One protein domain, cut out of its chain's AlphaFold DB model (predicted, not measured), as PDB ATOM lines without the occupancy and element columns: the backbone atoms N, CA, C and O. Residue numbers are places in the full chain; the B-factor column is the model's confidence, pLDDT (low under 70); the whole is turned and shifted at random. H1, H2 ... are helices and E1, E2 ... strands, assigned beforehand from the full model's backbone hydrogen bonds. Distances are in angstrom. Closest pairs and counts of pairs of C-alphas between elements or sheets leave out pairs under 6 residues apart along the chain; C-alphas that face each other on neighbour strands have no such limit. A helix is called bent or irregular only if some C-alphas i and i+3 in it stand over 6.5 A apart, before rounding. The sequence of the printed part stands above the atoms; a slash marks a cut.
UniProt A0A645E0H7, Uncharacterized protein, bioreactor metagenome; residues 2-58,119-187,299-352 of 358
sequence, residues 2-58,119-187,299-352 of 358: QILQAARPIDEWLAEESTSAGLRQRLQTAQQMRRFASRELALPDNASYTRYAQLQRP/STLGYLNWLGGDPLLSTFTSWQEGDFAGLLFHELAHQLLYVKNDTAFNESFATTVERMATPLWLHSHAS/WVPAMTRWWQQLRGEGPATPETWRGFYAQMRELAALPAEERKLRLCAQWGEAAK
ATOM      1  N   GLN A   2      56.707   4.602  91.205       75.62
ATOM      2  CA  GLN A   2      57.799   3.603  91.217       75.62
ATOM      3  C   GLN A   2      57.565   2.377  90.310       75.62
ATOM      4  O   GLN A   2      58.477   1.962  89.609       75.62
ATOM      5  N   ILE A   3      56.346   1.819  90.290       81.88
ATOM      6  CA  ILE A   3      56.027   0.634  89.472       81.88
ATOM      7  C   ILE A   3      56.126   0.940  87.968       81.88
ATOM      8  O   ILE A   3      56.791   0.213  87.240       81.88
ATOM      9  N   LEU A   4      55.507   2.033  87.509       81.69
ATOM     10  CA  LEU A   4      55.530   2.422  86.092       81.69
ATOM     11  C   LEU A   4      56.925   2.856  85.634       81.69
ATOM     12  O   LEU A   4      57.327   2.536  84.525       81.69
ATOM     13  N   GLN A   5      57.680   3.537  86.500       84.19
ATOM     14  CA  GLN A   5      59.063   3.935  86.219       84.19
ATOM     15  C   GLN A   5      59.995   2.727  86.063       84.19
ATOM     16  O   GLN A   5      60.924   2.775  85.266       84.19
ATOM     17  N   ALA A   6      59.742   1.642  86.800       87.62
ATOM     18  CA  ALA A   6      60.502   0.400  86.684       87.62
ATOM     19  C   ALA A   6      60.059  -0.479  85.498       87.62
ATOM     20  O   ALA A   6      60.732  -1.460  85.181       87.62
ATOM     21  N   ALA A   7      58.922  -0.174  84.865       92.81
ATOM     22  CA  ALA A   7      58.355  -0.995  83.809       92.81
ATOM     23  C   ALA A   7      59.024  -0.714  82.462       92.81
ATOM     24  O   ALA A   7      59.050   0.428  82.007       92.81
ATOM     25  N   ARG A   8      59.457  -1.769  81.770       94.31
ATOM     26  CA  ARG A   8      60.001  -1.715  80.401       94.31
ATOM     27  C   ARG A   8      59.250  -2.682  79.479       94.31
ATOM     28  O   ARG A   8      58.731  -3.677  79.991       94.31
ATOM     29  N   PRO A   9      59.140  -2.415  78.163       96.44
ATOM     30  CA  PRO A   9      58.530  -3.346  77.211       96.44
ATOM     31  C   PRO A   9      59.109  -4.755  77.341       96.44
ATOM     32  O   PRO A   9      60.315  -4.918  77.516       96.44
ATOM     33  N   ILE A  10      58.256  -5.778  77.250       96.62
ATOM     34  CA  ILE A  10      58.711  -7.172  77.341       96.62
ATOM     35  C   ILE A  10      59.743  -7.488  76.254       96.62
ATOM     36  O   ILE A  10      60.736  -8.144  76.546       96.62
ATOM     37  N   ASP A  11      59.555  -6.983  75.035       96.38
ATOM     38  CA  ASP A  11      60.461  -7.273  73.921       96.38
ATOM     39  C   ASP A  11      61.893  -6.772  74.176       96.38
ATOM     40  O   ASP A  11      62.847  -7.434  73.771       96.38
ATOM     41  N   GLU A  12      62.068  -5.679  74.930       96.56
ATOM     42  CA  GLU A  12      63.399  -5.232  75.361       96.56
ATOM     43  C   GLU A  12      64.054  -6.246  76.307       96.56
ATOM     44  O   GLU A  12      65.209  -6.615  76.114       96.56
ATOM     45  N   TRP A  13      63.308  -6.761  77.290       95.88
ATOM     46  CA  TRP A  13      63.807  -7.811  78.184       95.88
ATOM     47  C   TRP A  13      64.157  -9.095  77.422       95.88
ATOM     48  O   TRP A  13      65.116  -9.779  77.775       95.88
ATOM     49  N   LEU A  14      63.388  -9.443  76.387       96.44
ATOM     50  CA  LEU A  14      63.647 -10.626  75.563       96.44
ATOM     51  C   LEU A  14      64.896 -10.467  74.683       96.44
ATOM     52  O   LEU A  14      65.585 -11.462  74.447       96.44
ATOM     53  N   ALA A  15      65.188  -9.247  74.227       96.44
ATOM     54  CA  ALA A  15      66.371  -8.927  73.429       96.44
ATOM     55  C   ALA A  15      67.665  -8.866  74.263       96.44
ATOM     56  O   ALA A  15      68.746  -9.104  73.731       96.44
ATOM     57  N   GLU A  16      67.573  -8.584  75.564       96.06
ATOM     58  CA  GLU A  16      68.736  -8.512  76.452       96.06
ATOM     59  C   GLU A  16      69.387  -9.879  76.713       96.06
ATOM     60  O   GLU A  16      68.758 -10.818  77.215       96.06
ATOM     61  N   GLU A  17      70.692  -9.972  76.440       94.38
ATOM     62  CA  GLU A  17      71.504 -11.171  76.695       94.38
ATOM     63  C   GLU A  17      71.615 -11.507  78.189       94.38
ATOM     64  O   GLU A  17      71.668 -12.678  78.559       94.38
ATOM     65  N   SER A  18      71.589 -10.493  79.060       95.12
ATOM     66  CA  SER A  18      71.648 -10.658  80.517       95.12
ATOM     67  C   SER A  18      70.353 -11.194  81.136       95.12
ATOM     68  O   SER A  18      70.347 -11.569  82.311       95.12
ATOM     69  N   THR A  19      69.246 -11.234  80.388       95.19
ATOM     70  CA  THR A  19      67.975 -11.770  80.888       95.19
ATOM     71  C   THR A  19      68.087 -13.276  81.074       95.19
ATOM     72  O   THR A  19      68.290 -14.024  80.117       95.19
ATOM     73  N   SER A  20      67.901 -13.740  82.312       95.06
ATOM     74  CA  SER A  20      67.985 -15.168  82.626       95.06
ATOM     75  C   SER A  20      66.991 -15.991  81.798       95.06
ATOM     76  O   SER A  20      65.866 -15.559  81.532       95.06
ATOM     77  N   ALA A  21      67.374 -17.220  81.438       94.44
ATOM     78  CA  ALA A  21      66.525 -18.113  80.645       94.44
ATOM     79  C   ALA A  21      65.142 -18.336  81.288       94.44
ATOM     80  O   ALA A  21      64.125 -18.341  80.596       94.44
ATOM     81  N   GLY A  22      65.092 -18.449  82.622       91.88
ATOM     82  CA  GLY A  22      63.838 -18.591  83.363       91.88
ATOM     83  C   GLY A  22      62.924 -17.370  83.233       91.88
ATOM     84  O   GLY A  22      61.728 -17.531  82.992       91.88
ATOM     85  N   LEU A  23      63.471 -16.152  83.338       94.31
ATOM     86  CA  LEU A  23      62.684 -14.931  83.151       94.31
ATOM     87  C   LEU A  23      62.224 -14.790  81.695       94.31
ATOM     88  O   LEU A  23      61.050 -14.516  81.461       94.31
ATOM     89  N   ARG A  24      63.106 -15.054  80.723       96.12
ATOM     90  CA  ARG A  24      62.774 -15.016  79.291       96.12
ATOM     91  C   ARG A  24      61.594 -15.933  78.963       96.12
ATOM     92  O   ARG A  24      60.615 -15.473  78.380       96.12
ATOM     93  N   GLN A  25      61.647 -17.183  79.428       94.50
ATOM     94  CA  GLN A  25      60.553 -18.140  79.263       94.50
ATOM     95  C   GLN A  25      59.255 -17.617  79.892       94.50
ATOM     96  O   GLN A  25      58.202 -17.663  79.264       94.50
ATOM     97  N   ARG A  26      59.316 -17.076  81.116       94.38
ATOM     98  CA  ARG A  26      58.130 -16.543  81.805       94.38
ATOM     99  C   ARG A  26      57.495 -15.366  81.073       94.38
ATOM    100  O   ARG A  26      56.272 -15.324  80.965       94.38
ATOM    101  N   LEU A  27      58.296 -14.441  80.554       96.81
ATOM    102  CA  LEU A  27      57.794 -13.300  79.789       96.81
ATOM    103  C   LEU A  27      57.175 -13.734  78.454       96.81
ATOM    104  O   LEU A  27      56.114 -13.235  78.081       96.81
ATOM    105  N   GLN A  28      57.768 -14.718  77.774       96.81
ATOM    106  CA  GLN A  28      57.187 -15.315  76.565       96.81
ATOM    107  C   GLN A  28      55.853 -16.013  76.856       96.81
ATOM    108  O   GLN A  28      54.886 -15.818  76.118       96.81
ATOM    109  N   THR A  29      55.764 -16.779  77.951       96.06
ATOM    110  CA  THR A  29      54.497 -17.370  78.405       96.06
ATOM    111  C   THR A  29      53.460 -16.283  78.686       96.06
ATOM    112  O   THR A  29      52.321 -16.408  78.249       96.06
ATOM    113  N   ALA A  30      53.840 -15.178  79.329       96.69
ATOM    114  CA  ALA A  30      52.923 -14.072  79.595       96.69
ATOM    115  C   ALA A  30      52.385 -13.421  78.306       96.69
ATOM    116  O   ALA A  30      51.191 -13.130  78.208       96.69
ATOM    117  N   GLN A  31      53.229 -13.252  77.279       97.44
ATOM    118  CA  GLN A  31      52.786 -12.791  75.957       97.44
ATOM    119  C   GLN A  31      51.786 -13.766  75.314       97.44
ATOM    120  O   GLN A  31      50.828 -13.334  74.671       97.44
ATOM    121  N   GLN A  32      51.985 -15.078  75.480       97.69
ATOM    122  CA  GLN A  32      51.037 -16.088  75.001       97.69
ATOM    123  C   GLN A  32      49.713 -16.028  75.774       97.69
ATOM    124  O   GLN A  32      48.662 -15.982  75.140       97.69
ATOM    125  N   MET A  33      49.753 -15.922  77.108       97.88
ATOM    126  CA  MET A  33      48.563 -15.748  77.953       97.88
ATOM    127  C   MET A  33      47.766 -14.502  77.551       97.88
ATOM    128  O   MET A  33      46.543 -14.557  77.463       97.88
ATOM    129  N   ARG A  34      48.434 -13.384  77.232       97.56
ATOM    130  CA  ARG A  34      47.767 -12.165  76.738       97.56
ATOM    131  C   ARG A  34      47.085 -12.355  75.387       97.56
ATOM    132  O   ARG A  34      45.950 -11.917  75.200       97.56
ATOM    133  N   ARG A  35      47.746 -13.032  74.445       97.81
ATOM    134  CA  ARG A  35      47.124 -13.374  73.156       97.81
ATOM    135  C   ARG A  35      45.932 -14.308  73.337       97.81
ATOM    136  O   ARG A  35      44.908 -14.094  72.703       97.81
ATOM    137  N   PHE A  36      46.042 -15.293  74.219       98.38
ATOM    138  CA  PHE A  36      44.937 -16.181  74.564       98.38
ATOM    139  C   PHE A  36      43.763 -15.409  75.181       98.38
ATOM    140  O   PHE A  36      42.629 -15.568  74.746       98.38
ATOM    141  N   ALA A  37      44.036 -14.501  76.122       98.12
ATOM    142  CA  ALA A  37      43.014 -13.671  76.748       98.12
ATOM    143  C   ALA A  37      42.219 -12.845  75.727       98.12
ATOM    144  O   ALA A  37      40.991 -12.861  75.731       98.12
ATOM    145  N   SER A  38      42.912 -12.162  74.820       98.00
ATOM    146  CA  SER A  38      42.252 -11.354  73.786       98.00
ATOM    147  C   SER A  38      41.490 -12.195  72.755       98.00
ATOM    148  O   SER A  38      40.352 -11.873  72.420       98.00
ATOM    149  N   ARG A  39      42.095 -13.279  72.252       97.56
ATOM    150  CA  ARG A  39      41.556 -14.047  71.117       97.56
ATOM    151  C   ARG A  39      40.525 -15.092  71.520       97.56
ATOM    152  O   ARG A  39      39.490 -15.188  70.871       97.56
ATOM    153  N   GLU A  40      40.800 -15.843  72.580       97.75
ATOM    154  CA  GLU A  40      39.983 -16.990  72.995       97.75
ATOM    155  C   GLU A  40      38.966 -16.611  74.073       97.75
ATOM    156  O   GLU A  40      37.861 -17.152  74.108       97.75
ATOM    157  N   LEU A  41      39.322 -15.662  74.947       98.19
ATOM    158  CA  LEU A  41      38.467 -15.237  76.061       98.19
ATOM    159  C   LEU A  41      37.702 -13.942  75.778       98.19
ATOM    160  O   LEU A  41      36.895 -13.537  76.599       98.19
ATOM    161  N   ALA A  42      37.950 -13.272  74.648       98.19
ATOM    162  CA  ALA A  42      37.379 -11.960  74.327       98.19
ATOM    163  C   ALA A  42      37.626 -10.877  75.407       98.19
ATOM    164  O   ALA A  42      36.833  -9.939  75.552       98.19
ATOM    165  N   LEU A  43      38.721 -10.999  76.167       98.00
ATOM    166  CA  LEU A  43      39.189  -9.974  77.102       98.00
ATOM    167  C   LEU A  43      39.855  -8.805  76.349       98.00
ATOM    168  O   LEU A  43      40.196  -8.939  75.173       98.00
ATOM    169  N   PRO A  44      40.055  -7.641  76.996       96.25
ATOM    170  CA  PRO A  44      40.595  -6.463  76.326       96.25
ATOM    171  C   PRO A  44      41.980  -6.687  75.698       96.25
ATOM    172  O   PRO A  44      42.928  -7.080  76.380       96.25
ATOM    173  N   ASP A  45      42.113  -6.342  74.416       95.75
ATOM    174  CA  ASP A  45      43.403  -6.214  73.730       95.75
ATOM    175  C   ASP A  45      43.935  -4.785  73.902       95.75
ATOM    176  O   ASP A  45      43.631  -3.877  73.127       95.75
ATOM    177  N   ASN A  46      44.636  -4.546  75.011       92.75
ATOM    178  CA  ASN A  46      45.129  -3.222  75.390       92.75
ATOM    179  C   ASN A  46      46.603  -3.246  75.832       92.75
ATOM    180  O   ASN A  46      47.275  -4.275  75.769       92.75
ATOM    181  N   ALA A  47      47.113  -2.102  76.294       92.94
ATOM    182  CA  ALA A  47      48.523  -1.943  76.647       92.94
ATOM    183  C   ALA A  47      48.954  -2.693  77.924       92.94
ATOM    184  O   ALA A  47      50.147  -2.926  78.110       92.94
ATOM    185  N   SER A  48      48.023  -3.083  78.800       93.38
ATOM    186  CA  SER A  48      48.371  -3.747  80.063       93.38
ATOM    187  C   SER A  48      49.111  -5.071  79.836       93.38
ATOM    188  O   SER A  48      48.963  -5.728  78.816       93.38
ATOM    189  N   TYR A  49      49.977  -5.453  80.765       94.50
ATOM    190  CA  TYR A  49      50.799  -6.667  80.759       94.50
ATOM    191  C   TYR A  49      51.654  -6.883  79.496       94.50
ATOM    192  O   TYR A  49      52.115  -7.994  79.246       94.50
ATOM    193  N   THR A  50      51.917  -5.823  78.724       95.44
ATOM    194  CA  THR A  50      52.900  -5.810  77.619       95.44
ATOM    195  C   THR A  50      54.290  -5.351  78.074       95.44
ATOM    196  O   THR A  50      55.270  -5.416  77.329       95.44
ATOM    197  N   ARG A  51      54.387  -4.897  79.327       95.75
ATOM    198  CA  ARG A  51      55.598  -4.402  79.988       95.75
ATOM    199  C   ARG A  51      55.886  -5.236  81.230       95.75
ATOM    200  O   ARG A  51      54.960  -5.772  81.833       95.75
ATOM    201  N   TYR A  52      57.146  -5.296  81.642       95.94
ATOM    202  CA  TYR A  52      57.592  -5.969  82.858       95.94
ATOM    203  C   TYR A  52      58.338  -5.008  83.783       95.94
ATOM    204  O   TYR A  52      59.210  -4.261  83.332       95.94
ATOM    205  N   ALA A  53      58.003  -5.051  85.074       94.38
ATOM    206  CA  ALA A  53      58.682  -4.325  86.137       94.38
ATOM    207  C   ALA A  53      59.286  -5.303  87.156       94.38
ATOM    208  O   ALA A  53      58.577  -5.999  87.893       94.38
ATOM    209  N   GLN A  54      60.618  -5.312  87.234       92.69
ATOM    210  CA  GLN A  54      61.356  -6.031  88.268       92.69
ATOM    211  C   GLN A  54      61.344  -5.211  89.563       92.69
ATOM    212  O   GLN A  54      62.095  -4.249  89.719       92.69
ATOM    213  N   LEU A  55      60.502  -5.603  90.516       90.50
ATOM    214  CA  LEU A  55      60.464  -4.995  91.841       90.50
ATOM    215  C   LEU A  55      61.459  -5.694  92.777       90.50
ATOM    216  O   LEU A  55      61.526  -6.923  92.817       90.50
ATOM    217  N   GLN A  56      62.189  -4.911  93.575       88.19
ATOM    218  CA  GLN A  56      63.082  -5.395  94.641       88.19
ATOM    219  C   GLN A  56      62.323  -5.586  95.966       88.19
ATOM    220  O   GLN A  56      62.781  -5.198  97.038       88.19
ATOM    221  N   ARG A  57      61.094  -6.111  95.886       87.75
ATOM    222  CA  ARG A  57      60.202  -6.340  97.030       87.75
ATOM    223  C   ARG A  57      59.203  -7.462  96.727       87.75
ATOM    224  O   ARG A  57      58.892  -7.677  95.558       87.75
ATOM    225  N   PRO A  58      58.678  -8.158  97.754       86.12
ATOM    226  CA  PRO A  58      57.809  -9.321  97.551       86.12
ATOM    227  C   PRO A  58      56.378  -8.982  97.105       86.12
ATOM    228  O   PRO A  58      55.702  -9.855  96.571       86.12
ATOM    229  N   SER A 119      46.573  -2.922  89.926       78.12
ATOM    230  CA  SER A 119      45.789  -2.656  88.726       78.12
ATOM    231  C   SER A 119      45.275  -1.228  88.744       78.12
ATOM    232  O   SER A 119      44.816  -0.715  89.766       78.12
ATOM    233  N   THR A 120      45.377  -0.572  87.597       76.94
ATOM    234  CA  THR A 120      44.830   0.762  87.353       76.94
ATOM    235  C   THR A 120      43.504   0.670  86.616       76.94
ATOM    236  O   THR A 120      43.011   1.692  86.148       76.94
ATOM    237  N   LEU A 121      42.930  -0.533  86.476       72.06
ATOM    238  CA  LEU A 121      41.672  -0.776  85.762       72.06
ATOM    239  C   LEU A 121      41.716  -0.283  84.301       72.06
ATOM    240  O   LEU A 121      40.695   0.051  83.711       72.06
ATOM    241  N   GLY A 122      42.915  -0.200  83.713       65.00
ATOM    242  CA  GLY A 122      43.129   0.310  82.358       65.00
ATOM    243  C   GLY A 122      43.171   1.841  82.232       65.00
ATOM    244  O   GLY A 122      43.460   2.339  81.140       65.00
ATOM    245  N   TYR A 123      42.975   2.611  83.313       61.28
ATOM    246  CA  TYR A 123      43.048   4.082  83.273       61.28
ATOM    247  C   TYR A 123      44.419   4.605  82.824       61.28
ATOM    248  O   TYR A 123      44.511   5.707  82.281       61.28
ATOM    249  N   LEU A 124      45.487   3.823  83.015       77.88
ATOM    250  CA  LEU A 124      46.846   4.186  82.606       77.88
ATOM    251  C   LEU A 124      47.298   3.495  81.310       77.88
ATOM    252  O   LEU A 124      48.492   3.470  81.022       77.88
ATOM    253  N   ASN A 125      46.377   2.978  80.485       73.62
ATOM    254  CA  ASN A 125      46.716   2.383  79.182       73.62
ATOM    255  C   ASN A 125      47.508   3.347  78.276       73.62
ATOM    256  O   ASN A 125      48.443   2.923  77.602       73.62
ATOM    257  N   TRP A 126      47.203   4.648  78.320       71.69
ATOM    258  CA  TRP A 126      47.944   5.688  77.588       71.69
ATOM    259  C   TRP A 126      49.388   5.895  78.095       71.69
ATOM    260  O   TRP A 126      50.217   6.433  77.367       71.69
ATOM    261  N   LEU A 127      49.710   5.424  79.308       75.44
ATOM    262  CA  LEU A 127      51.060   5.356  79.893       75.44
ATOM    263  C   LEU A 127      51.671   3.943  79.825       75.44
ATOM    264  O   LEU A 127      52.640   3.650  80.525       75.44
ATOM    265  N   GLY A 128      51.123   3.057  78.989       74.75
ATOM    266  CA  GLY A 128      51.619   1.689  78.816       74.75
ATOM    267  C   GLY A 128      50.930   0.631  79.682       74.75
ATOM    268  O   GLY A 128      51.380  -0.513  79.682       74.75
ATOM    269  N   GLY A 129      49.847   0.988  80.380       84.25
ATOM    270  CA  GLY A 129      49.001   0.062  81.136       84.25
ATOM    271  C   GLY A 129      49.662  -0.526  82.386       84.25
ATOM    272  O   GLY A 129      50.747  -0.116  82.804       84.25
ATOM    273  N   ASP A 130      48.987  -1.500  82.990       90.00
ATOM    274  CA  ASP A 130      49.467  -2.179  84.198       90.00
ATOM    275  C   ASP A 130      50.586  -3.164  83.841       90.00
ATOM    276  O   ASP A 130      50.349  -4.068  83.048       90.00
ATOM    277  N   PRO A 131      51.816  -3.041  84.367       91.88
ATOM    278  CA  PRO A 131      52.900  -3.945  83.994       91.88
ATOM    279  C   PRO A 131      52.765  -5.316  84.667       91.88
ATOM    280  O   PRO A 131      52.223  -5.449  85.764       91.88
ATOM    281  N   LEU A 132      53.349  -6.344  84.047       93.50
ATOM    282  CA  LEU A 132      53.672  -7.593  84.735       93.50
ATOM    283  C   LEU A 132      54.692  -7.304  85.836       93.50
ATOM    284  O   LEU A 132      55.678  -6.602  85.600       93.50
ATOM    285  N   LEU A 133      54.490  -7.871  87.022       93.06
ATOM    286  CA  LEU A 133      55.348  -7.616  88.178       93.06
ATOM    287  C   LEU A 133      56.094  -8.879  88.602       93.06
ATOM    288  O   LEU A 133      55.510  -9.963  88.688       93.06
ATOM    289  N   SER A 134      57.368  -8.726  88.970       91.38
ATOM    290  CA  SER A 134      58.189  -9.816  89.531       91.38
ATOM    291  C   SER A 134      57.557 -10.523  90.742       91.38
ATOM    292  O   SER A 134      57.869 -11.681  91.025       91.38
ATOM    293  N   THR A 135      56.641  -9.844  91.434       88.56
ATOM    294  CA  THR A 135      55.884 -10.301  92.606       88.56
ATOM    295  C   THR A 135      54.938 -11.465  92.310       88.56
ATOM    296  O   THR A 135      54.642 -12.246  93.216       88.56
ATOM    297  N   PHE A 136      54.501 -11.630  91.055       89.12
ATOM    298  CA  PHE A 136      53.615 -12.731  90.661       89.12
ATOM    299  C   PHE A 136      54.051 -13.513  89.416       89.12
ATOM    300  O   PHE A 136      53.607 -14.639  89.233       89.12
ATOM    301  N   THR A 137      54.993 -13.026  88.600       88.44
ATOM    302  CA  THR A 137      55.465 -13.782  87.415       88.44
ATOM    303  C   THR A 137      56.184 -15.093  87.747       88.44
ATOM    304  O   THR A 137      56.367 -15.945  86.880       88.44
ATOM    305  N   SER A 138      56.630 -15.265  88.994       84.94
ATOM    306  CA  SER A 138      57.256 -16.507  89.469       84.94
ATOM    307  C   SER A 138      56.243 -17.577  89.890       84.94
ATOM    308  O   SER A 138      56.643 -18.696  90.207       84.94
ATOM    309  N   TRP A 139      54.950 -17.249  89.919       89.25
ATOM    310  CA  TRP A 139      53.887 -18.131  90.387       89.25
ATOM    311  C   TRP A 139      53.743 -19.397  89.534       89.25
ATOM    312  O   TRP A 139      54.223 -19.477  88.399       89.25
ATOM    313  N   GLN A 140      53.095 -20.421  90.102       89.88
ATOM    314  CA  GLN A 140      52.699 -21.590  89.317       89.88
ATOM    315  C   GLN A 140      51.801 -21.143  88.164       89.88
ATOM    316  O   GLN A 140      51.031 -20.197  88.301       89.88
ATOM    317  N   GLU A 141      51.922 -21.811  87.018       92.56
ATOM    318  CA  GLU A 141      51.363 -21.310  85.761       92.56
ATOM    319  C   GLU A 141      49.851 -21.072  85.815       92.56
ATOM    320  O   GLU A 141      49.390 -20.063  85.295       92.56
ATOM    321  N   GLY A 142      49.101 -21.943  86.496       93.75
ATOM    322  CA  GLY A 142      47.660 -21.766  86.683       93.75
ATOM    323  C   GLY A 142      47.315 -20.506  87.471       93.75
ATOM    324  O   GLY A 142      46.488 -19.722  87.024       93.75
ATOM    325  N   ASP A 143      47.995 -20.258  88.593       91.69
ATOM    326  CA  ASP A 143      47.761 -19.048  89.393       91.69
ATOM    327  C   ASP A 143      48.232 -17.786  88.654       91.69
ATOM    328  O   ASP A 143      47.646 -16.718  88.801       91.69
ATOM    329  N   PHE A 144      49.300 -17.899  87.856       94.69
ATOM    330  CA  PHE A 144      49.808 -16.793  87.051       94.69
ATOM    331  C   PHE A 144      48.830 -16.410  85.932       94.69
ATOM    332  O   PHE A 144      48.490 -15.234  85.798       94.69
ATOM    333  N   ALA A 145      48.359 -17.394  85.161       96.56
ATOM    334  CA  ALA A 145      47.357 -17.186  84.120       96.56
ATOM    335  C   ALA A 145      46.055 -16.648  84.721       96.56
ATOM    336  O   ALA A 145      45.521 -15.652  84.240       96.56
ATOM    337  N   GLY A 146      45.593 -17.271  85.808       95.56
ATOM    338  CA  GLY A 146      44.367 -16.891  86.489       95.56
ATOM    339  C   GLY A 146      44.368 -15.437  86.943       95.56
ATOM    340  O   GLY A 146      43.473 -14.690  86.556       95.56
ATOM    341  N   LEU A 147      45.419 -15.008  87.649       94.06
ATOM    342  CA  LEU A 147      45.549 -13.618  88.084       94.06
ATOM    343  C   LEU A 147      45.614 -12.647  86.895       94.06
ATOM    344  O   LEU A 147      44.992 -11.591  86.921       94.06
ATOM    345  N   LEU A 148      46.328 -12.998  85.820       96.12
ATOM    346  CA  LEU A 148      46.373 -12.163  84.616       96.12
ATOM    347  C   LEU A 148      44.978 -11.987  83.992       96.12
ATOM    348  O   LEU A 148      44.644 -10.887  83.547       96.12
ATOM    349  N   PHE A 149      44.166 -13.047  83.960       97.88
ATOM    350  CA  PHE A 149      42.795 -12.998  83.447       97.88
ATOM    351  C   PHE A 149      41.852 -12.231  84.381       97.88
ATOM    352  O   PHE A 149      41.048 -11.443  83.887       97.88
ATOM    353  N   HIS A 150      41.985 -12.413  85.700       95.62
ATOM    354  CA  HIS A 150      41.251 -11.669  86.734       95.62
ATOM    355  C   HIS A 150      41.424 -10.164  86.547       95.62
ATOM    356  O   HIS A 150      40.462  -9.421  86.358       95.62
ATOM    357  N   GLU A 151      42.672  -9.708  86.500       93.44
ATOM    358  CA  GLU A 151      42.952  -8.281  86.395       93.44
ATOM    359  C   GLU A 151      42.527  -7.698  85.042       93.44
ATOM    360  O   GLU A 151      42.068  -6.559  84.963       93.44
ATOM    361  N   LEU A 152      42.619  -8.480  83.963       96.12
ATOM    362  CA  LEU A 152      42.075  -8.089  82.665       96.12
ATOM    363  C   LEU A 152      40.550  -7.965  82.667       96.12
ATOM    364  O   LEU A 152      40.014  -7.082  81.995       96.12
ATOM    365  N   ALA A 153      39.853  -8.827  83.408       96.56
ATOM    366  CA  ALA A 153      38.407  -8.753  83.554       96.56
ATOM    367  C   ALA A 153      37.998  -7.437  84.230       96.56
ATOM    368  O   ALA A 153      37.091  -6.765  83.744       96.56
ATOM    369  N   HIS A 154      38.731  -6.981  85.250       93.25
ATOM    370  CA  HIS A 154      38.497  -5.663  85.846       93.25
ATOM    371  C   HIS A 154      38.620  -4.500  84.849       93.25
ATOM    372  O   HIS A 154      37.906  -3.507  84.971       93.25
ATOM    373  N   GLN A 155      39.489  -4.608  83.838       93.69
ATOM    374  CA  GLN A 155      39.595  -3.591  82.782       93.69
ATOM    375  C   GLN A 155      38.449  -3.668  81.761       93.69
ATOM    376  O   GLN A 155      38.192  -2.704  81.043       93.69
ATOM    377  N   LEU A 156      37.771  -4.814  81.670       94.88
ATOM    378  CA  LEU A 156      36.600  -5.000  80.815       94.88
ATOM    379  C   LEU A 156      35.328  -4.439  81.460       94.88
ATOM    380  O   LEU A 156      34.476  -3.886  80.756       94.88
ATOM    381  N   LEU A 157      35.176  -4.642  82.770       94.00
ATOM    382  CA  LEU A 157      34.007  -4.237  83.538       94.00
ATOM    383  C   LEU A 157      34.384  -3.943  84.992       94.00
ATOM    384  O   LEU A 157      34.932  -4.791  85.694       94.00
ATOM    385  N   TYR A 158      34.010  -2.749  85.445       90.75
ATOM    386  CA  TYR A 158      34.145  -2.313  86.827       90.75
ATOM    387  C   TYR A 158      32.980  -1.392  87.194       90.75
ATOM    388  O   TYR A 158      32.671  -0.445  86.467       90.75
ATOM    389  N   VAL A 159      32.351  -1.646  88.337       88.75
ATOM    390  CA  VAL A 159      31.236  -0.867  88.870       88.75
ATOM    391  C   VAL A 159      31.678  -0.090  90.099       88.75
ATOM    392  O   VAL A 159      32.176  -0.650  91.076       88.75
ATOM    393  N   LYS A 160      31.479   1.229  90.066       82.81
ATOM    394  CA  LYS A 160      31.825   2.106  91.187       82.81
ATOM    395  C   LYS A 160      31.061   1.685  92.449       82.81
ATOM    396  O   LYS A 160      29.850   1.493  92.393       82.81
ATOM    397  N   ASN A 161      31.769   1.619  93.576       78.38
ATOM    398  CA  ASN A 161      31.233   1.297  94.904       78.38
ATOM    399  C   ASN A 161      30.593  -0.102  95.043       78.38
ATOM    400  O   ASN A 161      29.834  -0.310  95.984       78.38
ATOM    401  N   ASP A 162      30.898  -1.057  94.157       83.50
ATOM    402  CA  ASP A 162      30.421  -2.444  94.285       83.50
ATOM    403  C   ASP A 162      31.578  -3.450  94.192       83.50
ATOM    404  O   ASP A 162      31.803  -4.108  93.174       83.50
ATOM    405  N   THR A 163      32.358  -3.533  95.272       80.94
ATOM    406  CA  THR A 163      33.496  -4.457  95.379       80.94
ATOM    407  C   THR A 163      33.063  -5.911  95.207       80.94
ATOM    408  O   THR A 163      33.708  -6.639  94.460       80.94
ATOM    409  N   ALA A 164      31.952  -6.318  95.834       83.12
ATOM    410  CA  ALA A 164      31.475  -7.697  95.780       83.12
ATOM    411  C   ALA A 164      31.176  -8.134  94.341       83.12
ATOM    412  O   ALA A 164      31.595  -9.216  93.925       83.12
ATOM    413  N   PHE A 165      30.501  -7.290  93.555       90.00
ATOM    414  CA  PHE A 165      30.259  -7.562  92.140       90.00
ATOM    415  C   PHE A 165      31.556  -7.613  91.330       90.00
ATOM    416  O   PHE A 165      31.756  -8.559  90.569       90.00
ATOM    417  N   ASN A 166      32.441  -6.625  91.497       89.69
ATOM    418  CA  ASN A 166      33.673  -6.524  90.713       89.69
ATOM    419  C   ASN A 166      34.603  -7.719  90.929       89.69
ATOM    420  O   ASN A 166      35.073  -8.308  89.954       89.69
ATOM    421  N   GLU A 167      34.859  -8.079  92.187       87.12
ATOM    422  CA  GLU A 167      35.743  -9.197  92.526       87.12
ATOM    423  C   GLU A 167      35.123 -10.535  92.140       87.12
ATOM    424  O   GLU A 167      35.816 -11.395  91.594       87.12
ATOM    425  N   SER A 168      33.809 -10.700  92.334       90.88
ATOM    426  CA  SER A 168      33.122 -11.923  91.915       90.88
ATOM    427  C   SER A 168      33.154 -12.096  90.400       90.88
ATOM    428  O   SER A 168      33.394 -13.202  89.922       90.88
ATOM    429  N   PHE A 169      32.971 -11.014  89.637       95.31
ATOM    430  CA  PHE A 169      33.052 -11.051  88.179       95.31
ATOM    431  C   PHE A 169      34.442 -11.479  87.711       95.31
ATOM    432  O   PHE A 169      34.568 -12.453  86.964       95.31
ATOM    433  N   ALA A 170      35.483 -10.790  88.178       94.62
ATOM    434  CA  ALA A 170      36.857 -11.099  87.810       94.62
ATOM    435  C   ALA A 170      37.264 -12.520  88.245       94.62
ATOM    436  O   ALA A 170      37.820 -13.274  87.441       94.62
ATOM    437  N   THR A 171      36.845 -12.945  89.440       92.88
ATOM    438  CA  THR A 171      37.072 -14.302  89.951       92.88
ATOM    439  C   THR A 171      36.345 -15.360  89.120       92.88
ATOM    440  O   THR A 171      36.894 -16.431  88.859       92.88
ATOM    441  N   THR A 172      35.109 -15.107  88.674       95.56
ATOM    442  CA  THR A 172      34.403 -16.037  87.781       95.56
ATOM    443  C   THR A 172      35.133 -16.170  86.448       95.56
ATOM    444  O   THR A 172      35.308 -17.294  85.973       95.56
ATOM    445  N   VAL A 173      35.615 -15.065  85.868       97.81
ATOM    446  CA  VAL A 173      36.426 -15.111  84.642       97.81
ATOM    447  C   VAL A 173      37.701 -15.919  84.867       97.81
ATOM    448  O   VAL A 173      37.955 -16.847  84.103       97.81
ATOM    449  N   GLU A 174      38.453 -15.644  85.936       95.88
ATOM    450  CA  GLU A 174      39.645 -16.406  86.326       95.88
ATOM    451  C   GLU A 174      39.358 -17.913  86.377       95.88
ATOM    452  O   GLU A 174      40.040 -18.707  85.718       95.88
ATOM    453  N   ARG A 175      38.339 -18.313  87.148       93.75
ATOM    454  CA  ARG A 175      38.018 -19.724  87.401       93.75
ATOM    455  C   ARG A 175      37.617 -20.459  86.126       93.75
ATOM    456  O   ARG A 175      37.963 -21.629  85.978       93.75
ATOM    457  N   MET A 176      36.897 -19.801  85.219       95.69
ATOM    458  CA  MET A 176      36.436 -20.419  83.971       95.69
ATOM    459  C   MET A 176      37.512 -20.402  82.876       95.69
ATOM    460  O   MET A 176      37.591 -21.340  82.085       95.69
ATOM    461  N   ALA A 177      38.369 -19.381  82.841       97.38
ATOM    462  CA  ALA A 177      39.407 -19.214  81.826       97.38
ATOM    463  C   ALA A 177      40.669 -20.047  82.084       97.38
ATOM    464  O   ALA A 177      41.237 -20.628  81.158       97.38
ATOM    465  N   THR A 178      41.116 -20.119  83.339       97.06
ATOM    466  CA  THR A 178      42.365 -20.801  83.715       97.06
ATOM    467  C   THR A 178      42.434 -22.259  83.243       97.06
ATOM    468  O   THR A 178      43.441 -22.624  82.633       97.06
ATOM    469  N   PRO A 179      41.404 -23.109  83.436       95.44
ATOM    470  CA  PRO A 179      41.459 -24.479  82.933       95.44
ATOM    471  C   PRO A 179      41.527 -24.564  81.400       95.44
ATOM    472  O   PRO A 179      42.165 -25.483  80.890       95.44
ATOM    473  N   LEU A 180      40.952 -23.606  80.657       96.25
ATOM    474  CA  LEU A 180      41.060 -23.566  79.189       96.25
ATOM    475  C   LEU A 180      42.508 -23.305  78.744       96.25
ATOM    476  O   LEU A 180      43.015 -23.981  77.846       96.25
ATOM    477  N   TRP A 181      43.191 -22.368  79.412       97.44
ATOM    478  CA  TRP A 181      44.617 -22.109  79.195       97.44
ATOM    479  C   TRP A 181      45.462 -23.344  79.524       97.44
ATOM    480  O   TRP A 181      46.254 -23.806  78.703       97.44
ATOM    481  N   LEU A 182      45.270 -23.913  80.717       96.75
ATOM    482  CA  LEU A 182      46.077 -25.033  81.194       96.75
ATOM    483  C   LEU A 182      45.908 -26.285  80.333       96.75
ATOM    484  O   LEU A 182      46.890 -26.978  80.085       96.75
ATOM    485  N   HIS A 183      44.696 -26.562  79.854       94.88
ATOM    486  CA  HIS A 183      44.444 -27.700  78.975       94.88
ATOM    487  C   HIS A 183      45.212 -27.596  77.649       94.88
ATOM    488  O   HIS A 183      45.677 -28.606  77.127       94.88
ATOM    489  N   SER A 184      45.365 -26.379  77.121       92.56
ATOM    490  CA  SER A 184      45.990 -26.126  75.820       92.56
ATOM    491  C   SER A 184      47.502 -25.881  75.886       92.56
ATOM    492  O   SER A 184      48.188 -26.139  74.900       92.56
ATOM    493  N   HIS A 185      48.036 -25.417  77.022       94.81
ATOM    494  CA  HIS A 185      49.429 -24.950  77.117       94.81
ATOM    495  C   HIS A 185      50.260 -25.621  78.218       94.81
ATOM    496  O   HIS A 185      51.489 -25.621  78.134       94.81
ATOM    497  N   ALA A 186      49.632 -26.209  79.242       93.62
ATOM    498  CA  ALA A 186      50.346 -26.723  80.408       93.62
ATOM    499  C   ALA A 186      50.482 -28.251  80.395       93.62
ATOM    500  O   ALA A 186      49.595 -28.988  79.962       93.62
ATOM    501  N   SER A 187      51.588 -28.750  80.955       93.19
ATOM    502  CA  SER A 187      51.813 -30.190  81.129       93.19
ATOM    503  C   SER A 187      50.796 -30.825  82.086       93.19
ATOM    504  O   SER A 187      50.314 -30.173  83.014       93.19
ATOM    505  N   TRP A 299      29.295 -13.424  94.761       88.06
ATOM    506  CA  TRP A 299      28.471 -13.650  93.576       88.06
ATOM    507  C   TRP A 299      29.039 -14.684  92.603       88.06
ATOM    508  O   TRP A 299      28.410 -14.977  91.581       88.06
ATOM    509  N   VAL A 300      30.191 -15.283  92.915       89.06
ATOM    510  CA  VAL A 300      30.846 -16.272  92.045       89.06
ATOM    511  C   VAL A 300      29.919 -17.446  91.703       89.06
ATOM    512  O   VAL A 300      29.877 -17.821  90.528       89.06
ATOM    513  N   PRO A 301      29.136 -18.027  92.638       88.31
ATOM    514  CA  PRO A 301      28.204 -19.104  92.300       88.31
ATOM    515  C   PRO A 301      27.113 -18.678  91.306       88.31
ATOM    516  O   PRO A 301      26.845 -19.400  90.343       88.31
ATOM    517  N   ALA A 302      26.524 -17.491  91.493       91.81
ATOM    518  CA  ALA A 302      25.493 -16.948  90.606       91.81
ATOM    519  C   ALA A 302      26.039 -16.732  89.186       91.81
ATOM    520  O   ALA A 302      25.467 -17.204  88.200       91.81
ATOM    521  N   MET A 303      27.199 -16.078  89.088       95.06
ATOM    522  CA  MET A 303      27.861 -15.785  87.817       95.06
ATOM    523  C   MET A 303      28.347 -17.055  87.110       95.06
ATOM    524  O   MET A 303      28.165 -17.195  85.900       95.06
ATOM    525  N   THR A 304      28.873 -18.028  87.861       93.69
ATOM    526  CA  THR A 304      29.258 -19.345  87.324       93.69
ATOM    527  C   THR A 304      28.055 -20.072  86.730       93.69
ATOM    528  O   THR A 304      28.166 -20.688  85.672       93.69
ATOM    529  N   ARG A 305      26.881 -19.971  87.358       93.00
ATOM    530  CA  ARG A 305      25.662 -20.586  86.831       93.00
ATOM    531  C   ARG A 305      25.185 -19.929  85.536       93.00
ATOM    532  O   ARG A 305      24.793 -20.649  84.622       93.00
ATOM    533  N   TRP A 306      25.240 -18.598  85.413       93.88
ATOM    534  CA  TRP A 306      24.985 -17.937  84.120       93.88
ATOM    535  C   TRP A 306      25.965 -18.385  83.044       93.88
ATOM    536  O   TRP A 306      25.543 -18.711  81.939       93.88
ATOM    537  N   TRP A 307      27.258 -18.438  83.370       95.56
ATOM    538  CA  TRP A 307      28.274 -18.938  82.450       95.56
ATOM    539  C   TRP A 307      27.938 -20.349  81.950       95.56
ATOM    540  O   TRP A 307      27.931 -20.593  80.746       95.56
ATOM    541  N   GLN A 308      27.593 -21.264  82.860       94.25
ATOM    542  CA  GLN A 308      27.217 -22.638  82.517       94.25
ATOM    543  C   GLN A 308      25.975 -22.701  81.619       94.25
ATOM    544  O   GLN A 308      25.959 -23.477  80.667       94.25
ATOM    545  N   GLN A 309      24.957 -21.876  81.879       93.38
ATOM    546  CA  GLN A 309      23.754 -21.810  81.043       93.38
ATOM    547  C   GLN A 309      24.048 -21.279  79.637       93.38
ATOM    548  O   GLN A 309      23.562 -21.844  78.664       93.38
ATOM    549  N   LEU A 310      24.855 -20.219  79.529       94.19
ATOM    550  CA  LEU A 310      25.241 -19.627  78.246       94.19
ATOM    551  C   LEU A 310      26.121 -20.564  77.417       94.19
ATOM    552  O   LEU A 310      25.983 -20.629  76.199       94.19
ATOM    553  N   ARG A 311      27.033 -21.284  78.075       95.06
ATOM    554  CA  ARG A 311      27.902 -22.269  77.428       95.06
ATOM    555  C   ARG A 311      27.123 -23.505  76.970       95.06
ATOM    556  O   ARG A 311      27.418 -24.058  75.911       95.06
ATOM    557  N   GLY A 312      26.169 -23.962  77.781       93.62
ATOM    558  CA  GLY A 312      25.543 -25.268  77.603       93.62
ATOM    559  C   GLY A 312      26.578 -26.399  77.646       93.62
ATOM    560  O   GLY A 312      27.570 -26.334  78.376       93.62
ATOM    561  N   GLU A 313      26.362 -27.435  76.837       91.81
ATOM    562  CA  GLU A 313      27.255 -28.600  76.738       91.81
ATOM    563  C   GLU A 313      28.445 -28.380  75.781       91.81
ATOM    564  O   GLU A 313      29.388 -29.174  75.758       91.81
ATOM    565  N   GLY A 314      28.425 -27.298  74.993       90.56
ATOM    566  CA  GLY A 314      29.444 -26.997  73.988       90.56
ATOM    567  C   GLY A 314      30.789 -26.534  74.573       90.56
ATOM    568  O   GLY A 314      30.921 -26.285  75.777       90.56
ATOM    569  N   PRO A 315      31.843 -26.404  73.749       92.19
ATOM    570  CA  PRO A 315      33.072 -25.738  74.173       92.19
ATOM    571  C   PRO A 315      32.808 -24.252  74.450       92.19
ATOM    572  O   PRO A 315      31.892 -23.655  73.892       92.19
ATOM    573  N   ALA A 316      33.622 -23.646  75.312       94.44
ATOM    574  CA  ALA A 316      33.614 -22.196  75.463       94.44
ATOM    575  C   ALA A 316      34.224 -21.559  74.206       94.44
ATOM    576  O   ALA A 316      35.367 -21.867  73.869       94.44
ATOM    577  N   THR A 317      33.475 -20.690  73.526       96.12
ATOM    578  CA  THR A 317      33.966 -19.931  72.367       96.12
ATOM    579  C   THR A 317      34.066 -18.439  72.699       96.12
ATOM    580  O   THR A 317      33.486 -17.988  73.698       96.12
ATOM    581  N   PRO A 318      34.745 -17.628  71.868       97.19
ATOM    582  CA  PRO A 318      34.731 -16.175  72.021       97.19
ATOM    583  C   PRO A 318      33.312 -15.577  72.043       97.19
ATOM    584  O   PRO A 318      33.066 -14.579  72.717       97.19
ATOM    585  N   GLU A 319      32.345 -16.181  71.347       97.00
ATOM    586  CA  GLU A 319      30.928 -15.793  71.393       97.00
ATOM    587  C   GLU A 319      30.304 -16.081  72.760       97.00
ATOM    588  O   GLU A 319      29.601 -15.218  73.286       97.00
ATOM    589  N   THR A 320      30.598 -17.238  73.368       97.12
ATOM    590  CA  THR A 320      30.156 -17.560  74.736       97.12
ATOM    591  C   THR A 320      30.660 -16.515  75.732       97.12
ATOM    592  O   THR A 320      29.884 -16.001  76.538       97.12
ATOM    593  N   TRP A 321      31.943 -16.147  75.640       98.25
ATOM    594  CA  TRP A 321      32.542 -15.104  76.474       98.25
ATOM    595  C   TRP A 321      31.901 -13.739  76.260       98.25
ATOM    596  O   TRP A 321      31.488 -13.099  77.227       98.25
ATOM    597  N   ARG A 322      31.721 -13.314  75.003       98.12
ATOM    598  CA  ARG A 322      31.020 -12.060  74.689       98.12
ATOM    599  C   ARG A 322      29.595 -12.037  75.240       98.12
ATOM    600  O   ARG A 322      29.194 -11.010  75.784       98.12
ATOM    601  N   GLY A 323      28.862 -13.147  75.140       97.81
ATOM    602  CA  GLY A 323      27.522 -13.289  75.710       97.81
ATOM    603  C   GLY A 323      27.520 -13.154  77.233       97.81
ATOM    604  O   GLY A 323      26.740 -12.380  77.786       97.81
ATOM    605  N   PHE A 324      28.453 -13.823  77.914       98.25
ATOM    606  CA  PHE A 324      28.613 -13.698  79.363       98.25
ATOM    607  C   PHE A 324      28.941 -12.259  79.777       98.25
ATOM    608  O   PHE A 324      28.303 -11.708  80.672       98.25
ATOM    609  N   TYR A 325      29.874 -11.604  79.087       98.44
ATOM    610  CA  TYR A 325      30.237 -10.216  79.373       98.44
ATOM    611  C   TYR A 325      29.099  -9.232  79.104       98.44
ATOM    612  O   TYR A 325      28.945  -8.270  79.854       98.44
ATOM    613  N   ALA A 326      28.288  -9.461  78.068       98.12
ATOM    614  CA  ALA A 326      27.084  -8.674  77.824       98.12
ATOM    615  C   ALA A 326      26.103  -8.795  79.000       98.12
ATOM    616  O   ALA A 326      25.679  -7.773  79.538       98.12
ATOM    617  N   GLN A 327      25.855 -10.015  79.489       97.06
ATOM    618  CA  GLN A 327      24.997 -10.230  80.656       97.06
ATOM    619  C   GLN A 327      25.535  -9.530  81.913       97.06
ATOM    620  O   GLN A 327      24.762  -8.944  82.673       97.06
ATOM    621  N   MET A 328      26.853  -9.562  82.135       97.75
ATOM    622  CA  MET A 328      27.470  -8.887  83.283       97.75
ATOM    623  C   MET A 328      27.369  -7.362  83.168       97.75
ATOM    624  O   MET A 328      27.131  -6.691  84.169       97.75
ATOM    625  N   ARG A 329      27.473  -6.801  81.956       97.88
ATOM    626  CA  ARG A 329      27.264  -5.363  81.714       97.88
ATOM    627  C   ARG A 329      25.828  -4.925  81.977       97.88
ATOM    628  O   ARG A 329      25.631  -3.852  82.539       97.88
ATOM    629  N   GLU A 330      24.842  -5.741  81.612       97.12
ATOM    630  CA  GLU A 330      23.440  -5.458  81.937       97.12
ATOM    631  C   GLU A 330      23.233  -5.372  83.450       97.12
ATOM    632  O   GLU A 330      22.667  -4.400  83.937       97.12
ATOM    633  N   LEU A 331      23.763  -6.337  84.210       96.44
ATOM    634  CA  LEU A 331      23.684  -6.330  85.674       96.44
ATOM    635  C   LEU A 331      24.410  -5.131  86.285       96.44
ATOM    636  O   LEU A 331      23.905  -4.504  87.216       96.44
ATOM    637  N   ALA A 332      25.578  -4.793  85.746       95.38
ATOM    638  CA  ALA A 332      26.368  -3.647  86.172       95.38
ATOM    639  C   ALA A 332      25.645  -2.304  85.972       95.38
ATOM    640  O   ALA A 332      25.900  -1.365  86.725       95.38
ATOM    641  N   ALA A 333      24.746  -2.208  84.989       96.19
ATOM    642  CA  ALA A 333      23.943  -1.014  84.740       96.19
ATOM    643  C   ALA A 333      22.751  -0.864  85.704       96.19
ATOM    644  O   ALA A 333      22.207   0.234  85.828       96.19
ATOM    645  N   LEU A 334      22.347  -1.937  86.396       96.00
ATOM    646  CA  LEU A 334      21.236  -1.902  87.348       96.00
ATOM    647  C   LEU A 334      21.621  -1.180  88.649       96.00
ATOM    648  O   LEU A 334      22.786  -1.240  89.060       96.00
ATOM    649  N   PRO A 335      20.655  -0.571  89.362       94.69
ATOM    650  CA  PRO A 335      20.834  -0.174  90.757       94.69
ATOM    651  C   PRO A 335      21.283  -1.357  91.631       94.69
ATOM    652  O   PRO A 335      20.925  -2.502  91.360       94.69
ATOM    653  N   ALA A 336      22.039  -1.083  92.700       89.19
ATOM    654  CA  ALA A 336      22.660  -2.120  93.535       89.19
ATOM    655  C   ALA A 336      21.653  -3.153  94.081       89.19
ATOM    656  O   ALA A 336      21.890  -4.354  93.971       89.19
ATOM    657  N   GLU A 337      20.501  -2.704  94.583       90.69
ATOM    658  CA  GLU A 337      19.459  -3.600  95.109       90.69
ATOM    659  C   GLU A 337      18.838  -4.486  94.021       90.69
ATOM    660  O   GLU A 337      18.673  -5.690  94.206       90.69
ATOM    661  N   GLU A 338      18.544  -3.926  92.846       94.25
ATOM    662  CA  GLU A 338      17.991  -4.710  91.738       94.25
ATOM    663  C   GLU A 338      19.015  -5.730  91.221       94.25
ATOM    664  O   GLU A 338      18.681  -6.887  90.956       94.25
ATOM    665  N   ARG A 339      20.289  -5.334  91.155       94.44
ATOM    666  CA  ARG A 339      21.399  -6.226  90.818       94.44
ATOM    667  C   ARG A 339      21.510  -7.388  91.802       94.44
ATOM    668  O   ARG A 339      21.577  -8.532  91.352       94.44
ATOM    669  N   LYS A 340      21.479  -7.111  93.115       91.62
ATOM    670  CA  LYS A 340      21.455  -8.130  94.181       91.62
ATOM    671  C   LYS A 340      20.314  -9.120  93.942       91.62
ATOM    672  O   LYS A 340      20.558 -10.323  93.882       91.62
ATOM    673  N   LEU A 341      19.091  -8.637  93.722       91.38
ATOM    674  CA  LEU A 341      17.931  -9.505  93.485       91.38
ATOM    675  C   LEU A 341      18.114 -10.410  92.257       91.38
ATOM    676  O   LEU A 341      17.817 -11.605  92.319       91.38
ATOM    677  N   ARG A 342      18.649  -9.876  91.151       92.62
ATOM    678  CA  ARG A 342      18.910 -10.653  89.925       92.62
ATOM    679  C   ARG A 342      19.997 -11.708  90.126       92.62
ATOM    680  O   ARG A 342      19.850 -12.825  89.633       92.62
ATOM    681  N   LEU A 343      21.054 -11.379  90.869       92.06
ATOM    682  CA  LEU A 343      22.118 -12.317  91.232       92.06
ATOM    683  C   LEU A 343      21.595 -13.449  92.126       92.06
ATOM    684  O   LEU A 343      21.855 -14.623  91.859       92.06
ATOM    685  N   CYS A 344      20.788 -13.114  93.131       90.50
ATOM    686  CA  CYS A 344      20.167 -14.092  94.021       90.50
ATOM    687  C   CYS A 344      19.211 -15.034  93.286       90.50
ATOM    688  O   CYS A 344      19.278 -16.249  93.477       90.50
ATOM    689  N   ALA A 345      18.376 -14.500  92.389       88.44
ATOM    690  CA  ALA A 345      17.485 -15.313  91.564       88.44
ATOM    691  C   ALA A 345      18.259 -16.331  90.710       88.44
ATOM    692  O   ALA A 345      17.795 -17.453  90.497       88.44
ATOM    693  N   GLN A 346      19.460 -15.963  90.259       85.81
ATOM    694  CA  GLN A 346      20.287 -16.843  89.452       85.81
ATOM    695  C   GLN A 346      20.970 -17.947  90.261       85.81
ATOM    696  O   GLN A 346      21.117 -19.052  89.745       85.81
ATOM    697  N   TRP A 347      21.375 -17.685  91.505       82.50
ATOM    698  CA  TRP A 347      22.116 -18.635  92.349       82.50
ATOM    699  C   TRP A 347      21.292 -19.902  92.695       82.50
ATOM    700  O   TRP A 347      21.852 -20.970  92.946       82.50
ATOM    701  N   GLY A 348      19.962 -19.855  92.585       76.06
ATOM    702  CA  GLY A 348      19.090 -21.021  92.766       76.06
ATOM    703  C   GLY A 348      18.846 -21.358  94.241       76.06
ATOM    704  O   GLY A 348      18.835 -20.471  95.084       76.06
ATOM    705  N   GLU A 349      18.633 -22.634  94.579       70.31
ATOM    706  CA  GLU A 349      18.240 -23.047  95.943       70.31
ATOM    707  C   GLU A 349      19.259 -22.656  97.027       70.31
ATOM    708  O   GLU A 349      18.869 -22.296  98.136       70.31
ATOM    709  N   ALA A 350      20.554 -22.636  96.691       69.75
ATOM    710  CA  ALA A 350      21.612 -22.195  97.602       69.75
ATOM    711  C   ALA A 350      21.510 -20.702  97.976       69.75
ATOM    712  O   ALA A 350      22.041 -20.298  99.007       69.75
ATOM    713  N   ALA A 351      20.786 -19.891  97.194       73.19
ATOM    714  CA  ALA A 351      20.526 -18.492  97.523       73.19
ATOM    715  C   ALA A 351      19.669 -18.344  98.789       73.19
ATOM    716  O   ALA A 351      19.824 -17.378  99.524       73.19
ATOM    717  N   LYS A 352      18.776 -19.305  99.077       65.69
ATOM    718  CA  LYS A 352      17.826 -19.208 100.201       65.69
ATOM    719  C   LYS A 352      18.516 -19.202 101.566       65.69
ATOM    720  O   LYS A 352      17.976 -18.665 102.531       65.69
TER     721      LYS A 352
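Overview. This is residues 2 to 58, 119 to 187 and 299 to 352 of the 358 residues of an uncharacterized protein of bioreactor metagenome (UniProt A0A645E0H7). The domain is an elongated chain of helices set at a slant to one another, with H5 and H6 crossing in its middle. One end holds the hairpin of H2 and H3 with short H1 and a tiny sheet of E1 and E2; the other end holds H7, H8 and H9, which pack together. The 180 printed residues have nine named helices and two named strands, in the order H1, E1, H2, H3, E2, H4, H5, H6, H7, H8, H9, and the class is mostly helix. The sheet has the order E1 - E2 and is antiparallel. The whole is compact, with a radius of gyration of the C-alphas of 17.4 A, and spans 57 by 35 by 27 A.

Arrangement. Start at H1, residues 2 to 6, which touches no helix; look for its Ala 6, whose C-alpha is 5.1 A from that of Ala 53, the closest pair of H1 and E2, residues 51 to 53. E1, residues 7 to 9, is the antiparallel neighbour of E2, with N 8 and O 52 within hydrogen-bond range at 3.0 A and N 52 and O 8 at 2.8 A. Next, H2, residues 10 to 15, and H3, residues 21 to 39, form a helical hairpin: they touch, closest at the C-alphas of Leu 14 and Arg 24, 5.8 A, at a steep tilt of 40 degrees, opposite ways. Past the first cut, residues 132 to 133 pair with residues 52 to 53 of E2, parallel. H4, residues 134 to 137, is close to H3 but not clearly touching, with the C-alphas of Arg 26 and Thr 137 closest at 6.8 A. H5, residues 141 to 156, touches H3 with its residues 145 to 149 alone; the closest C-alphas, of Met 33 and Ala 145, are 6.4 A apart. H6, residues 163 to 185, touches H5 at a steep tilt of 45 degrees, opposite ways, closest at the C-alphas of His 150 and Ala 170, 4.6 A. Across the second cut, H7, residues 300 to 311, touches H6 with residues 300 to 304 alone, closest at the C-alphas of Ser 168 and Val 300, 4.9 A. H7 and H8, residues 318 to 333, form a helical hairpin at a steep tilt of 44 degrees, closest at the C-alphas of Arg 311 and Thr 320, 5.9 A. H9, residues 336 to 352, touches H7, about perpendicular at 82 degrees, closest at the C-alphas of Ala 302 and Trp 347, 4.2 A. H1, H2, H3, H5, H7 and H8 have every O i to N i+4 pair within hydrogen-bond range, H6 has 17 of 19 and H9 has 8 of 13, while H4 is too short for such a pair.

Along the chain. Find C-alpha 2 at (57.799, 3.603, 91.217), where H1 begins. H3 measures 27.0 A from first to last C-alpha, H5 and H8 22.5 A each, H7 16.1 A. H6, the longest helix by residues, measures 31.7 A; it has a kink of 26 degrees near residue 179 and is only just irregular, with C-alphas 176 and 179 6.54 A apart. H9 measures 19.0 A and is irregular, with a kink of 88 degrees near residue 346 and C-alphas 346 and 349 9.2 A apart; it ends at C-alpha 352, (17.826, -19.208, 100.201).

Size, cuts and confidence. The two C-alphas farthest apart, of Glu 17 and Lys 352, are 59.1 A apart. Residues 59 to 118 are not printed, leaving 16.3 A from C-alpha 58 to C-alpha 119, and residues 188 to 298 are not printed, leaving 31.2 A from C-alpha 187 to C-alpha 299. Of the links that are printed whole, H3 to E2 is long. In the B-factor column the mean pLDDT of the printed part is 91.6, and residues 122 to 123, 350 and 352 are under 70.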